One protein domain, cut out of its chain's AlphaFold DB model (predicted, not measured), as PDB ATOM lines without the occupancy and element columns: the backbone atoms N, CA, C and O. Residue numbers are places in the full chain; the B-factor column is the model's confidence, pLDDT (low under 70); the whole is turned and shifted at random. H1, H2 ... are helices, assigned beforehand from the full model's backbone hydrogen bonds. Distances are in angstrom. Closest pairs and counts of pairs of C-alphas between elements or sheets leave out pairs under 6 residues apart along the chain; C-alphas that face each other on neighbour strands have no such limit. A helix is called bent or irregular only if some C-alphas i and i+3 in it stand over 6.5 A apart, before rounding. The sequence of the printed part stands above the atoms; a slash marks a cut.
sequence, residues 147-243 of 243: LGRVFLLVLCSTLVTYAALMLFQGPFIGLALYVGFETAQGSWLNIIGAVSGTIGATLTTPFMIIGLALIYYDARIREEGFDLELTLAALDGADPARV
ATOM      1  N   LEU A 147     -80.919 -93.302-194.077       88.31
ATOM      2  CA  LEU A 147     -82.065 -94.139-194.448       88.31
ATOM      3  C   LEU A 147     -83.329 -93.825-193.637       88.31
ATOM      4  O   LEU A 147     -84.414 -93.856-194.201       88.31
ATOM      5  N   GLY A 148     -83.203 -93.459-192.356       89.25
ATOM      6  CA  GLY A 148     -84.350 -93.076-191.527       89.25
ATOM      7  C   GLY A 148     -85.066 -91.812-192.020       89.25
ATOM      8  O   GLY A 148     -86.292 -91.776-192.037       89.25
ATOM      9  N   ARG A 149     -84.322 -90.801-192.493       90.56
ATOM     10  CA  ARG A 149     -84.911 -89.569-193.049       90.56
ATOM     11  C   ARG A 149     -85.600 -89.841-194.382       90.56
ATOM     12  O   ARG A 149     -86.721 -89.390-194.582       90.56
ATOM     13  N   VAL A 150     -84.956 -90.621-195.255       91.19
ATOM     14  CA  VAL A 150     -85.554 -91.050-196.530       91.19
ATOM     15  C   VAL A 150     -86.810 -91.880-196.273       91.19
ATOM     16  O   VAL A 150     -87.832 -91.656-196.909       91.19
ATOM     17  N   PHE A 151     -86.764 -92.793-195.302       92.50
ATOM     18  CA  PHE A 151     -87.903 -93.622-194.928       92.50
ATOM     19  C   PHE A 151     -89.077 -92.791-194.423       92.50
ATOM     20  O   PHE A 151     -90.181 -92.956-194.927       92.50
ATOM     21  N   LEU A 152     -88.840 -91.872-193.485       93.25
ATOM     22  CA  LEU A 152     -89.882 -90.979-192.977       93.25
ATOM     23  C   LEU A 152     -90.472 -90.113-194.087       93.25
ATOM     24  O   LEU A 152     -91.684 -89.936-194.141       93.25
ATOM     25  N   LEU A 153     -89.640 -89.617-195.002       93.44
ATOM     26  CA  LEU A 153     -90.104 -88.831-196.137       93.44
ATOM     27  C   LEU A 153     -91.008 -89.647-197.064       93.44
ATOM     28  O   LEU A 153     -92.109 -89.205-197.391       93.44
ATOM     29  N   VAL A 154     -90.562 -90.841-197.460       91.56
ATOM     30  CA  VAL A 154     -91.342 -91.749-198.311       91.56
ATOM     31  C   VAL A 154     -92.630 -92.161-197.602       91.56
ATOM     32  O   VAL A 154     -93.690 -92.129-198.219       91.56
ATOM     33  N   LEU A 155     -92.570 -92.483-196.308       93.50
ATOM     34  CA  LEU A 155     -93.733 -92.823-195.491       93.50
ATOM     35  C   LEU A 155     -94.742 -91.672-195.453       93.50
ATOM     36  O   LEU A 155     -95.893 -91.871-195.833       93.50
ATOM     37  N   CYS A 156     -94.319 -90.467-195.066       94.50
ATOM     38  CA  CYS A 156     -95.182 -89.287-195.025       94.50
ATOM     39  C   CYS A 156     -95.777 -88.982-196.401       94.50
ATOM     40  O   CYS A 156     -96.979 -88.759-196.512       94.50
ATOM     41  N   SER A 157     -94.965 -89.032-197.459       92.56
ATOM     42  CA  SER A 157     -95.444 -88.801-198.821       92.56
ATOM     43  C   SER A 157     -96.481 -89.836-199.249       92.56
ATOM     44  O   SER A 157     -97.487 -89.484-199.857       92.56
ATOM     45  N   THR A 158     -96.257 -91.103-198.911       91.88
ATOM     46  CA  THR A 158     -97.168 -92.201-199.244       91.88
ATOM     47  C   THR A 158     -98.482 -92.059-198.477       91.88
ATOM     48  O   THR A 158     -99.549 -92.212-199.064       91.88
ATOM     49  N   LEU A 159     -98.427 -91.684-197.195       94.44
ATOM     50  CA  LEU A 159     -99.616 -91.393-196.390       94.44
ATOM     51  C   LEU A 159    -100.432 -90.236-196.976       94.44
ATOM     52  O   LEU A 159    -101.650 -90.351-197.077       94.44
ATOM     53  N   VAL A 160     -99.778 -89.157-197.412       94.31
ATOM     54  CA  VAL A 160    -100.449 -88.018-198.059       94.31
ATOM     55  C   VAL A 160    -101.117 -88.444-199.369       94.31
ATOM     56  O   VAL A 160    -102.277 -88.103-199.605       94.31
ATOM     57  N   THR A 161    -100.437 -89.235-200.204       92.56
ATOM     58  CA  THR A 161    -101.022 -89.763-201.445       92.56
ATOM     59  C   THR A 161    -102.214 -90.679-201.168       92.56
ATOM     60  O   THR A 161    -103.252 -90.530-201.811       92.56
ATOM     61  N   TYR A 162    -102.125 -91.581-200.186       93.00
ATOM     62  CA  TYR A 162    -103.256 -92.434-199.809       93.00
ATOM     63  C   TYR A 162    -104.421 -91.638-199.223       93.00
ATOM     64  O   TYR A 162    -105.569 -91.934-199.548       93.00
ATOM     65  N   ALA A 163    -104.152 -90.613-198.414       94.19
ATOM     66  CA  ALA A 163    -105.188 -89.723-197.905       94.19
ATOM     67  C   ALA A 163    -105.914 -89.005-199.051       94.19
ATOM     68  O   ALA A 163    -107.143 -88.964-199.064       94.19
ATOM     69  N   ALA A 164    -105.180 -88.515-200.056       93.44
ATOM     70  CA  ALA A 164    -105.775 -87.917-201.247       93.44
ATOM     71  C   ALA A 164    -106.607 -88.933-202.045       93.44
ATOM     72  O   ALA A 164    -107.732 -88.627-202.430       93.44
ATOM     73  N   LEU A 165    -106.114 -90.158-202.253       92.88
ATOM     74  CA  LEU A 165    -106.891 -91.206-202.924       92.88
ATOM     75  C   LEU A 165    -108.187 -91.518-202.164       92.88
ATOM     76  O   LEU A 165    -109.258 -91.537-202.763       92.88
ATOM     77  N   MET A 166    -108.124 -91.687-200.845       92.44
ATOM     78  CA  MET A 166    -109.314 -91.932-200.025       92.44
ATOM     79  C   MET A 166    -110.298 -90.760-200.069       92.44
ATOM     80  O   MET A 166    -111.503 -90.984-200.132       92.44
ATOM     81  N   LEU A 167    -109.802 -89.521-200.098       93.94
ATOM     82  CA  LEU A 167    -110.638 -88.325-200.161       93.94
ATOM     83  C   LEU A 167    -111.326 -88.158-201.525       93.94
ATOM     84  O   LEU A 167    -112.526 -87.905-201.580       93.94
ATOM     85  N   PHE A 168    -110.576 -88.293-202.620       92.88
ATOM     86  CA  PHE A 168    -111.070 -88.008-203.970       92.88
ATOM     87  C   PHE A 168    -111.740 -89.208-204.643       92.88
ATOM     88  O   PHE A 168    -112.699 -89.031-205.386       92.88
ATOM     89  N   GLN A 169    -111.243 -90.424-204.417       93.75
ATOM     90  CA  GLN A 169    -111.755 -91.644-205.049       93.75
ATOM     91  C   GLN A 169    -112.661 -92.452-204.109       93.75
ATOM     92  O   GLN A 169    -113.606 -93.092-204.575       93.75
ATOM     93  N   GLY A 170    -112.413 -92.404-202.796       92.12
ATOM     94  CA  GLY A 170    -113.138 -93.195-201.794       92.12
ATOM     95  C   GLY A 170    -114.666 -93.075-201.850       92.12
ATOM     96  O   GLY A 170    -115.322 -94.120-201.882       92.12
ATOM     97  N   PRO A 171    -115.264 -91.866-201.942       93.50
ATOM     98  CA  PRO A 171    -116.720 -91.716-202.019       93.50
ATOM     99  C   PRO A 171    -117.333 -92.455-203.214       93.50
ATOM    100  O   PRO A 171    -118.365 -93.111-203.088       93.50
ATOM    101  N   PHE A 172    -116.668 -92.405-204.368       93.19
ATOM    102  CA  PHE A 172    -117.137 -93.052-205.590       93.19
ATOM    103  C   PHE A 172    -117.002 -94.571-205.532       93.19
ATOM    104  O   PHE A 172    -117.910 -95.271-205.974       93.19
ATOM    105  N   ILE A 173    -115.913 -95.089-204.953       91.56
ATOM    106  CA  ILE A 173    -115.758 -96.532-204.721       91.56
ATOM    107  C   ILE A 173    -116.830 -97.031-203.749       91.56
ATOM    108  O   ILE A 173    -117.455 -98.052-204.018       91.56
ATOM    109  N   GLY A 174    -117.080 -96.309-202.652       90.62
ATOM    110  CA  GLY A 174    -118.115 -96.671-201.682       90.62
ATOM    111  C   GLY A 174    -119.509 -96.730-202.311       90.62
ATOM    112  O   GLY A 174    -120.237 -97.704-202.120       90.62
ATOM    113  N   LEU A 175    -119.855 -95.734-203.131       92.06
ATOM    114  CA  LEU A 175    -121.113 -95.720-203.882       92.06
ATOM    115  C   LEU A 175    -121.176 -96.834-204.937       92.06
ATOM    116  O   LEU A 175    -122.207 -97.486-205.077       92.06
ATOM    117  N   ALA A 176    -120.084 -97.093-205.659       90.88
ATOM    118  CA  ALA A 176    -120.033 -98.158-206.657       90.88
ATOM    119  C   ALA A 176    -120.177 -99.555-206.026       90.88
ATOM    120  O   ALA A 176    -120.840-100.414-206.602       90.88
ATOM    121  N   LEU A 177    -119.620 -99.767-204.829       90.94
ATOM    122  CA  LEU A 177    -119.799-100.996-204.049       90.94
ATOM    123  C   LEU A 177    -121.252-101.190-203.604       90.94
ATOM    124  O   LEU A 177    -121.744-102.313-203.630       90.94
ATOM    125  N   TYR A 178    -121.937-100.107-203.227       91.69
ATOM    126  CA  TYR A 178    -123.344-100.152-202.830       91.69
ATOM    127  C   TYR A 178    -124.276-100.493-204.003       91.69
ATOM    128  O   TYR A 178    -125.189-101.298-203.854       91.69
ATOM    129  N   VAL A 179    -124.041 -99.896-205.175       91.19
ATOM    130  CA  VAL A 179    -124.870-100.109-206.378       91.19
ATOM    131  C   VAL A 179    -124.494-101.405-207.121       91.19
ATOM    132  O   VAL A 179    -125.319-101.985-207.822       91.19
ATOM    133  N   GLY A 180    -123.261-101.885-206.949       88.12
ATOM    134  CA  GLY A 180    -122.695-103.043-207.638       88.12
ATOM    135  C   GLY A 180    -121.983-102.655-208.939       88.12
ATOM    136  O   GLY A 180    -122.559-101.993-209.804       88.12
ATOM    137  N   PHE A 181    -120.730-103.094-209.105       82.50
ATOM    138  CA  PHE A 181    -119.882-102.733-210.255       82.50
ATOM    139  C   PHE A 181    -120.408-103.223-211.609       82.50
ATOM    140  O   PHE A 181    -120.173-102.568-212.621       82.50
ATOM    141  N   GLU A 182    -121.151-104.331-211.613       86.56
ATOM    142  CA  GLU A 182    -121.754-104.931-212.814       86.56
ATOM    143  C   GLU A 182    -122.889-104.076-213.400       86.56
ATOM    144  O   GLU A 182    -123.321-104.274-214.534       86.56
ATOM    145  N   THR A 183    -123.395-103.105-212.635       89.31
ATOM    146  CA  THR A 183    -124.399-102.165-213.132       89.31
ATOM    147  C   THR A 183    -123.741-101.050-213.945       89.31
ATOM    148  O   THR A 183    -122.637-100.591-213.638       89.31
ATOM    149  N   ALA A 184    -124.453-100.535-214.953       89.25
ATOM    150  CA  ALA A 184    -123.987 -99.387-215.736       89.25
ATOM    151  C   ALA A 184    -123.666 -98.170-214.844       89.25
ATOM    152  O   ALA A 184    -122.680 -97.467-215.067       89.25
ATOM    153  N   GLN A 185    -124.461 -97.960-213.791       88.94
ATOM    154  CA  GLN A 185    -124.263 -96.882-212.826       88.94
ATOM    155  C   GLN A 185    -123.017 -97.104-211.952       88.94
ATOM    156  O   GLN A 185    -122.228 -96.174-211.782       88.94
ATOM    157  N   GLY A 186    -122.787 -98.323-211.451       90.12
ATOM    158  CA  GLY A 186    -121.580 -98.674-210.697       90.12
ATOM    159  C   GLY A 186    -120.302 -98.544-211.528       90.12
ATOM    160  O   GLY A 186    -119.297 -98.019-211.046       90.12
ATOM    161  N   SER A 187    -120.355 -98.932-212.804       88.38
ATOM    162  CA  SER A 187    -119.253 -98.736-213.754       88.38
ATOM    163  C   SER A 187    -118.930 -97.251-213.974       88.38
ATOM    164  O   SER A 187    -117.762 -96.862-213.934       88.38
ATOM    165  N   TRP A 188    -119.944 -96.392-214.138       91.88
ATOM    166  CA  TRP A 188    -119.733 -94.947-214.302       91.88
ATOM    167  C   TRP A 188    -119.150 -94.295-213.044       91.88
ATOM    168  O   TRP A 188    -118.225 -93.489-213.133       91.88
ATOM    169  N   LEU A 189    -119.634 -94.697-211.864       92.94
ATOM    170  CA  LEU A 189    -119.085 -94.259-210.579       92.94
ATOM    171  C   LEU A 189    -117.614 -94.661-210.425       92.94
ATOM    172  O   LEU A 189    -116.808 -93.842-209.989       92.94
ATOM    173  N   ASN A 190    -117.236 -95.875-210.836       90.19
ATOM    174  CA  ASN A 190    -115.842 -96.319-210.811       90.19
ATOM    175  C   ASN A 190    -114.951 -95.439-211.704       90.19
ATOM    176  O   ASN A 190    -113.915 -94.956-211.247       90.19
ATOM    177  N   ILE A 191    -115.390 -95.152-212.935       90.44
ATOM    178  CA  ILE A 191    -114.651 -94.298-213.875       90.44
ATOM    179  C   ILE A 191    -114.468 -92.885-213.301       90.44
ATOM    180  O   ILE A 191    -113.350 -92.373-213.273       90.44
ATOM    181  N   ILE A 192    -115.538 -92.265-212.791       93.19
ATOM    182  CA  ILE A 192    -115.475 -90.922-212.187       93.19
ATOM    183  C   ILE A 192    -114.562 -90.923-210.953       93.19
ATOM    184  O   ILE A 192    -113.761 -90.001-210.767       93.19
ATOM    185  N   GLY A 193    -114.633 -91.977-210.140       94.06
ATOM    186  CA  GLY A 193    -113.743 -92.179-209.005       94.06
ATOM    187  C   GLY A 193    -112.281 -92.280-209.422       94.06
ATOM    188  O   GLY A 193    -111.430 -91.630-208.820       94.06
ATOM    189  N   ALA A 194    -111.973 -93.047-210.469       91.06
ATOM    190  CA  ALA A 194    -110.616 -93.190-210.990       91.06
ATOM    191  C   ALA A 194    -110.055 -91.863-211.523       91.06
ATOM    192  O   ALA A 194    -108.906 -91.519-211.235       91.06
ATOM    193  N   VAL A 195    -110.867 -91.077-212.239       93.06
ATOM    194  CA  VAL A 195    -110.476 -89.738-212.711       93.06
ATOM    195  C   VAL A 195    -110.211 -88.804-211.528       93.06
ATOM    196  O   VAL A 195    -109.153 -88.179-211.463       93.06
ATOM    197  N   SER A 196    -111.116 -88.764-210.549       93.00
ATOM    198  CA  SER A 196    -110.974 -87.931-209.345       93.00
ATOM    199  C   SER A 196    -109.741 -88.324-208.522       93.00
ATOM    200  O   SER A 196    -108.953 -87.468-208.118       93.00
ATOM    201  N   GLY A 197    -109.510 -89.627-208.341       93.00
ATOM    202  CA  GLY A 197    -108.314 -90.158-207.688       93.00
ATOM    203  C   GLY A 197    -107.027 -89.790-208.421       93.00
ATOM    204  O   GLY A 197    -106.040 -89.429-207.784       93.00
ATOM    205  N   THR A 198    -107.045 -89.796-209.757       90.19
ATOM    206  CA  THR A 198    -105.893 -89.384-210.575       90.19
ATOM    207  C   THR A 198    -105.549 -87.911-210.359       90.19
ATOM    208  O   THR A 198    -104.368 -87.568-210.275       90.19
ATOM    209  N   ILE A 199    -106.549 -87.038-210.196       91.50
ATOM    210  CA  ILE A 199    -106.332 -85.624-209.847       91.50
ATOM    211  C   ILE A 199    -105.643 -85.522-208.479       91.50
ATOM    212  O   ILE A 199    -104.603 -84.872-208.363       91.50
ATOM    213  N   GLY A 200    -106.152 -86.231-207.465       90.94
ATOM    214  CA  GLY A 200    -105.537 -86.276-206.133       90.94
ATOM    215  C   GLY A 200    -104.094 -86.806-206.148       90.94
ATOM    216  O   GLY A 200    -103.200 -86.233-205.521       90.94
ATOM    217  N   ALA A 201    -103.828 -87.861-206.920       88.19
ATOM    218  CA  ALA A 201    -102.485 -88.410-207.095       88.19
ATOM    219  C   ALA A 201    -101.545 -87.420-207.802       88.19
ATOM    220  O   ALA A 201    -100.396 -87.255-207.394       88.19
ATOM    221  N   THR A 202    -102.033 -86.707-208.820       89.12
ATOM    222  CA  THR A 202    -101.244 -85.717-209.573       89.12
ATOM    223  C   THR A 202    -100.785 -84.564-208.680       89.12
ATOM    224  O   THR A 202     -99.650 -84.112-208.802       89.12
ATOM    225  N   LEU A 203    -101.627 -84.128-207.737       89.62
ATOM    226  CA  LEU A 203    -101.284 -83.071-206.781       89.62
ATOM    227  C   LEU A 203    -100.290 -83.526-205.706       89.62
ATOM    228  O   LEU A 203     -99.484 -82.730-205.235       89.62
ATOM    229  N   THR A 204    -100.334 -84.801-205.315       90.81
ATOM    230  CA  THR A 204     -99.491 -85.331-204.228       90.81
ATOM    231  C   THR A 204     -98.157 -85.896-204.708       90.81
ATOM    232  O   THR A 204     -97.180 -85.861-203.965       90.81
ATOM    233  N   THR A 205     -98.067 -86.353-205.960       87.06
ATOM    234  CA  THR A 205     -96.838 -86.935-206.538       87.06
ATOM    235  C   THR A 205     -95.599 -86.029-206.405       87.06
ATOM    236  O   THR A 205     -94.537 -86.541-206.035       87.06
ATOM    237  N   PRO A 206     -95.674 -84.699-206.641       87.94
ATOM    238  CA  PRO A 206     -94.511 -83.821-206.512       87.94
ATOM    239  C   PRO A 206     -93.913 -83.790-205.103       87.94
ATOM    240  O   PRO A 206     -92.712 -83.571-204.972       87.94
ATOM    241  N   PHE A 207     -94.708 -84.047-204.059       89.44
ATOM    242  CA  PHE A 207     -94.249 -83.997-202.670       89.44
ATOM    243  C   PHE A 207     -93.083 -84.963-202.417       89.44
ATOM    244  O   PHE A 207     -92.073 -84.580-201.824       89.44
ATOM    245  N   MET A 208     -93.171 -86.186-202.954       89.06
ATOM    246  CA  MET A 208     -92.099 -87.177-202.840       89.06
ATOM    247  C   MET A 208     -90.826 -86.716-203.555       89.06
ATOM    248  O   MET A 208     -89.728 -86.825-203.015       89.06
ATOM    249  N   ILE A 209     -90.973 -86.196-204.777       87.50
ATOM    250  CA  ILE A 209     -89.846 -85.825-205.642       87.50
ATOM    251  C   ILE A 209     -89.105 -84.618-205.065       87.50
ATOM    252  O   ILE A 209     -87.879 -84.642-204.971       87.50
ATOM    253  N   ILE A 210     -89.846 -83.591-204.637       89.19
ATOM    254  CA  ILE A 210     -89.290 -82.404-203.978       89.19
ATOM    255  C   ILE A 210     -88.523 -82.832-202.729       89.19
ATOM    256  O   ILE A 210     -87.373 -82.446-202.538       89.19
ATOM    257  N   GLY A 211     -89.134 -83.685-201.909       90.81
ATOM    258  CA  GLY A 211     -88.512 -84.201-200.704       90.81
ATOM    259  C   GLY A 211     -87.198 -84.949-200.957       90.81
ATOM    260  O   GLY A 211     -86.197 -84.697-200.285       90.81
ATOM    261  N   LEU A 212     -87.171 -85.839-201.951       90.44
ATOM    262  CA  LEU A 212     -85.963 -86.580-202.333       90.44
ATOM    263  C   LEU A 212     -84.869 -85.664-202.897       90.44
ATOM    264  O   LEU A 212     -83.696 -85.865-202.585       90.44
ATOM    265  N   ALA A 213     -85.236 -84.642-203.674       88.12
ATOM    266  CA  ALA A 213     -84.293 -83.641-204.166       88.12
ATOM    267  C   ALA A 213     -83.680 -82.823-203.015       88.12
ATOM    268  O   ALA A 213     -82.469 -82.621-202.988       88.12
ATOM    269  N   LEU A 214     -84.475 -82.423-202.017       88.69
ATOM    270  CA  LEU A 214     -83.965 -81.725-200.832       88.69
ATOM    271  C   LEU A 214     -83.021 -82.603-199.999       88.69
ATOM    272  O   LEU A 214     -81.982 -82.121-199.559       88.69
ATOM    273  N   ILE A 215     -83.337 -83.892-199.816       90.25
ATOM    274  CA  ILE A 215     -82.419 -84.832-199.148       90.25
ATOM    275  C   ILE A 215     -81.111 -84.965-199.932       90.25
ATOM    276  O   ILE A 215     -80.048 -85.041-199.324       90.25
ATOM    277  N   TYR A 216     -81.173 -84.984-201.263       90.44
ATOM    278  CA  TYR A 216     -79.982 -85.008-202.109       90.44
ATOM    279  C   TYR A 216     -79.104 -83.759-201.902       90.44
ATOM    280  O   TYR A 216     -77.893 -83.893-201.728       90.44
ATOM    281  N   TYR A 217     -79.694 -82.562-201.831       87.56
ATOM    282  CA  TYR A 217     -78.939 -81.339-201.533       87.56
ATOM    283  C   TYR A 217     -78.385 -81.311-200.104       87.56
ATOM    284  O   TYR A 217     -77.202 -81.033-199.935       87.56
ATOM    285  N   ASP A 218     -79.173 -81.679-199.084       89.12
ATOM    286  CA  ASP A 218     -78.670 -81.838-197.701       89.12
ATOM    287  C   ASP A 218     -77.522 -82.859-197.651       89.12
ATOM    288  O   ASP A 218     -76.579 -82.715-196.868       89.12
ATOM    289  N   ALA A 219     -77.568 -83.881-198.515       87.50
ATOM    290  CA  ALA A 219     -76.502 -84.856-198.641       87.50
ATOM    291  C   ALA A 219     -75.193 -84.254-199.131       87.50
ATOM    292  O   ALA A 219     -74.189 -84.366-198.421       87.50
ATOM    293  N   ARG A 220     -75.231 -83.563-200.271       88.50
ATOM    294  CA  ARG A 220     -74.050 -82.926-200.865       88.50
ATOM    295  C   ARG A 220     -73.514 -81.763-200.032       88.50
ATOM    296  O   ARG A 220     -72.305 -81.642-199.879       88.50
ATOM    297  N   ILE A 221     -74.378 -80.946-199.432       87.25
ATOM    298  CA  ILE A 221     -73.942 -79.831-198.575       87.25
ATOM    299  C   ILE A 221     -73.131 -80.352-197.385       87.25
ATOM    300  O   ILE A 221     -72.068 -79.817-197.086       87.25
ATOM    301  N   ARG A 222     -73.599 -81.421-196.729       86.31
ATOM    302  CA  ARG A 222     -72.935 -81.974-195.539       86.31
ATOM    303  C   ARG A 222     -71.675 -82.781-195.845       86.31
ATOM    304  O   ARG A 222     -70.741 -82.722-195.056       86.31
ATOM    305  N   GLU A 223     -71.680 -83.587-196.907       83.81
ATOM    306  CA  GLU A 223     -70.572 -84.515-197.198       83.81
ATOM    307  C   GLU A 223     -69.533 -83.939-198.159       83.81
ATOM    308  O   GLU A 223     -68.377 -84.346-198.110       83.81
ATOM    309  N   GLU A 224     -69.921 -82.991-199.011       84.25
ATOM    310  CA  GLU A 224     -69.074 -82.495-200.106       84.25
ATOM    311  C   GLU A 224     -68.794 -80.999-200.002       84.25
ATOM    312  O   GLU A 224     -68.012 -80.469-200.779       84.25
ATOM    313  N   GLY A 225     -69.417 -80.307-199.041       81.25
ATOM    314  CA  GLY A 225     -69.251 -78.867-198.893       81.25
ATOM    315  C   GLY A 225     -69.815 -78.090-200.080       81.25
ATOM    316  O   GLY A 225     -69.271 -77.048-200.419       81.25
ATOM    317  N   PHE A 226     -70.902 -78.569-200.700       79.44
ATOM    318  CA  PHE A 226     -71.542 -77.922-201.860       79.44
ATOM    319  C   PHE A 226     -71.843 -76.423-201.646       79.44
ATOM    320  O   PHE A 226     -71.828 -75.640-202.586       79.44
ATOM    321  N   ASP A 227     -72.051 -75.995-200.399       78.88
ATOM    322  CA  ASP A 227     -72.223 -74.581-200.040       78.88
ATOM    323  C   ASP A 227     -70.967 -73.725-200.327       78.88
ATOM    324  O   ASP A 227     -71.060 -72.572-200.751       78.88
ATOM    325  N   LEU A 228     -69.769 -74.306-200.189       75.25
ATOM    326  CA  LEU A 228     -68.504 -73.662-200.557       75.25
ATOM    327  C   LEU A 228     -68.376 -73.523-202.075       75.25
ATOM    328  O   LEU A 228     -67.941 -72.474-202.541       75.25
ATOM    329  N   GLU A 229     -68.785 -74.536-202.845       78.31
ATOM    330  CA  GLU A 229     -68.813 -74.470-204.314       78.31
ATOM    331  C   GLU A 229     -69.740 -73.345-204.799       78.31
ATOM    332  O   GLU A 229     -69.351 -72.549-205.654       78.31
ATOM    333  N   LEU A 230     -70.929 -73.222-204.199       74.81
ATOM    334  CA  LEU A 230     -71.875 -72.146-204.502       74.81
ATOM    335  C   LEU A 230     -71.320 -70.762-204.136       74.81
ATOM    336  O   LEU A 230     -71.457 -69.816-204.915       74.81
ATOM    337  N   THR A 231     -70.667 -70.641-202.977       77.81
ATOM    338  CA  THR A 231     -70.069 -69.377-202.520       77.81
ATOM    339  C   THR A 231     -68.890 -68.963-203.406       77.81
ATOM    340  O   THR A 231     -68.777 -67.796-203.771       77.81
ATOM    341  N   LEU A 232     -68.036 -69.911-203.802       79.12
ATOM    342  CA  LEU A 232     -66.919 -69.667-204.719       79.12
ATOM    343  C   LEU A 232     -67.412 -69.264-206.113       79.12
ATOM    344  O   LEU A 232     -66.911 -68.291-206.669       79.12
ATOM    345  N   ALA A 233     -68.437 -69.939-206.643       74.38
ATOM    346  CA  ALA A 233     -69.040 -69.568-207.922       74.38
ATOM    347  C   ALA A 233     -69.625 -68.145-207.887       74.38
ATOM    348  O   ALA A 233     -69.404 -67.362-208.807       74.38
ATOM    349  N   ALA A 234     -70.308 -67.774-206.798       74.19
ATOM    350  CA  ALA A 234     -70.838 -66.423-206.621       74.19
ATOM    351  C   ALA A 234     -69.739 -65.343-206.550       74.19
ATOM    352  O   ALA A 234     -69.958 -64.220-207.005       74.19
ATOM    353  N   LEU A 235     -68.567 -65.672-205.995       77.50
ATOM    354  CA  LEU A 235     -67.427 -64.758-205.867       77.50
ATOM    355  C   LEU A 235     -66.629 -64.593-207.166       77.50
ATOM    356  O   LEU A 235     -66.192 -63.484-207.462       77.50
ATOM    357  N   ASP A 236     -66.468 -65.656-207.955       71.50
ATOM    358  CA  ASP A 236     -65.698 -65.616-209.208       71.50
ATOM    359  C   ASP A 236     -66.411 -64.846-210.334       71.50
ATOM    360  O   ASP A 236     -65.874 -64.701-211.435       71.50
ATOM    361  N   GLY A 237     -67.654 -64.391-210.119       60.38
ATOM    362  CA  GLY A 237     -68.509 -63.856-211.188       60.38
ATOM    363  C   GLY A 237     -68.777 -64.880-212.300       60.38
ATOM    364  O   GLY A 237     -69.410 -64.560-213.310       60.38
ATOM    365  N   ALA A 238     -68.296 -66.113-212.118       57.03
ATOM    366  CA  ALA A 238     -68.669 -67.265-212.891       57.03
ATOM    367  C   ALA A 238     -70.149 -67.486-212.617       57.03
ATOM    368  O   ALA A 238     -70.566 -67.640-211.472       57.03
ATOM    369  N   ASP A 239     -70.956 -67.464-213.676       52.62
ATOM    370  CA  ASP A 239     -72.355 -67.852-213.573       52.62
ATOM    371  C   ASP A 239     -72.407 -69.165-212.767       52.62
ATOM    372  O   ASP A 239     -71.757 -70.134-213.188       52.62
ATOM    373  N   PRO A 240     -73.156 -69.242-211.647       48.97
ATOM    374  CA  PRO A 240     -73.320 -70.472-210.864       48.97
ATOM    375  C   PRO A 240     -73.887 -71.657-211.686       48.97
ATOM    376  O   PRO A 240     -74.159 -72.719-211.148       48.97
ATOM    377  N   ALA A 241     -74.063 -71.488-213.005       51.34
ATOM    378  CA  ALA A 241     -74.437 -72.445-214.047       51.34
ATOM    379  C   ALA A 241     -73.434 -73.560-214.389       51.34
ATOM    380  O   ALA A 241     -73.797 -74.429-215.188       51.34
ATOM    381  N   ARG A 242     -72.166 -73.497-213.961       42.47
ATOM    382  CA  ARG A 242     -71.106 -74.397-214.477       42.47
ATOM    383  C   ARG A 242     -70.486 -75.352-213.451       42.47
ATOM    384  O   ARG A 242     -69.569 -76.079-213.834       42.47
ATOM    385  N   VAL A 243     -70.991 -75.376-212.220       46.12
ATOM    386  CA  VAL A 243     -70.550 -76.270-211.132       46.12
ATOM    387  C   VAL A 243     -71.688 -77.216-210.768       46.12
ATOM    388  O   VAL A 243     -71.428 -78.431-210.646       46.12
TER     389      VAL A 243
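AT A GLANCE: This is residues 147 to 243 of the 243 residues of an uncharacterized protein of Acidobacteria bacterium (UniProt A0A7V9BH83). A long helical hairpin makes a rod: H1 and then H2 run one after the other along one side of the long helix H3, which turns back at a tight link and runs nearly straight past them, its two arms H3a and H3b at 25 degrees. At the far end of H3b the short helix H4 turns off at a corner, and residues 234 to 239, at its end and after it, stick out free. The printed part has 97 residues with four named helices, in the order H1, H2, H3, H4, and no named strand; its class is all helix. It is extended, with a radius of gyration of the C-alphas of 21.9 A and spans of 69 by 30 by 15 A.

HOW THE PARTS SIT: H1, residues 147 to 168, and H2, residues 170 to 179, meet only through their tight link. H3, residues 184 to 224, was assigned as one helix by its hydrogen bonds but is bent: C-alphas 203 and 206 are 6.8 A apart. Its arms are H3a, residues 184 to 203, and H3b, residues 206 to 224. H2 and H3a touch and form a helical hairpin, at a shallow tilt of 9 degrees, opposite ways; their closest C-alphas, those of Ala 176 and Gly 186, are 4.4 A apart. H1 touches H3a with residues 161 to 168 alone, opposite ways at a tilt of 37 degrees, only just steep; their closest C-alphas, of Leu 165 and Gly 197, are 5.1 A apart. H1 touches H3b with residues 150 to 158 alone, opposite ways at a shallow tilt of 12 degrees; their closest C-alphas, of Ser 157 and Met 208, are 5.5 A apart. H4, residues 226 to 235, is close to H3b but not clearly touching, about perpendicular at 80 degrees; their closest C-alphas, of Arg 220 and Phe 226, are 5.7 A apart. H4 is apart from H1, H2 and H3a. In H1, H2, H3a, H3b and H4 every O i to N i+4 pair is within hydrogen-bond range.

IN THESE COORDINATES: H1 begins at C-alpha 147 (-82.065, -94.139, -194.448) and is 31.1 A long from first to last C-alpha. H2 is 14.4 A long. H3a begins at C-alpha 184 (-123.987, -99.387, -215.736) and is 29.4 A long; H3b is 26.3 A long. H4 is 14.4 A long and ends at C-alpha 235 (-67.427, -64.758, -205.867).

THE WHOLE: The two C-alphas farthest apart, those of Thr 183 and Asp 236, are 69.3 A apart. The printed part has no cut, and the links H1 to H2, H2 to H3 and H3 to H4 are tight. The mean pLDDT of the printed part is 86.1; residues 237 to 243, ending at the chain's last residue, are under 70.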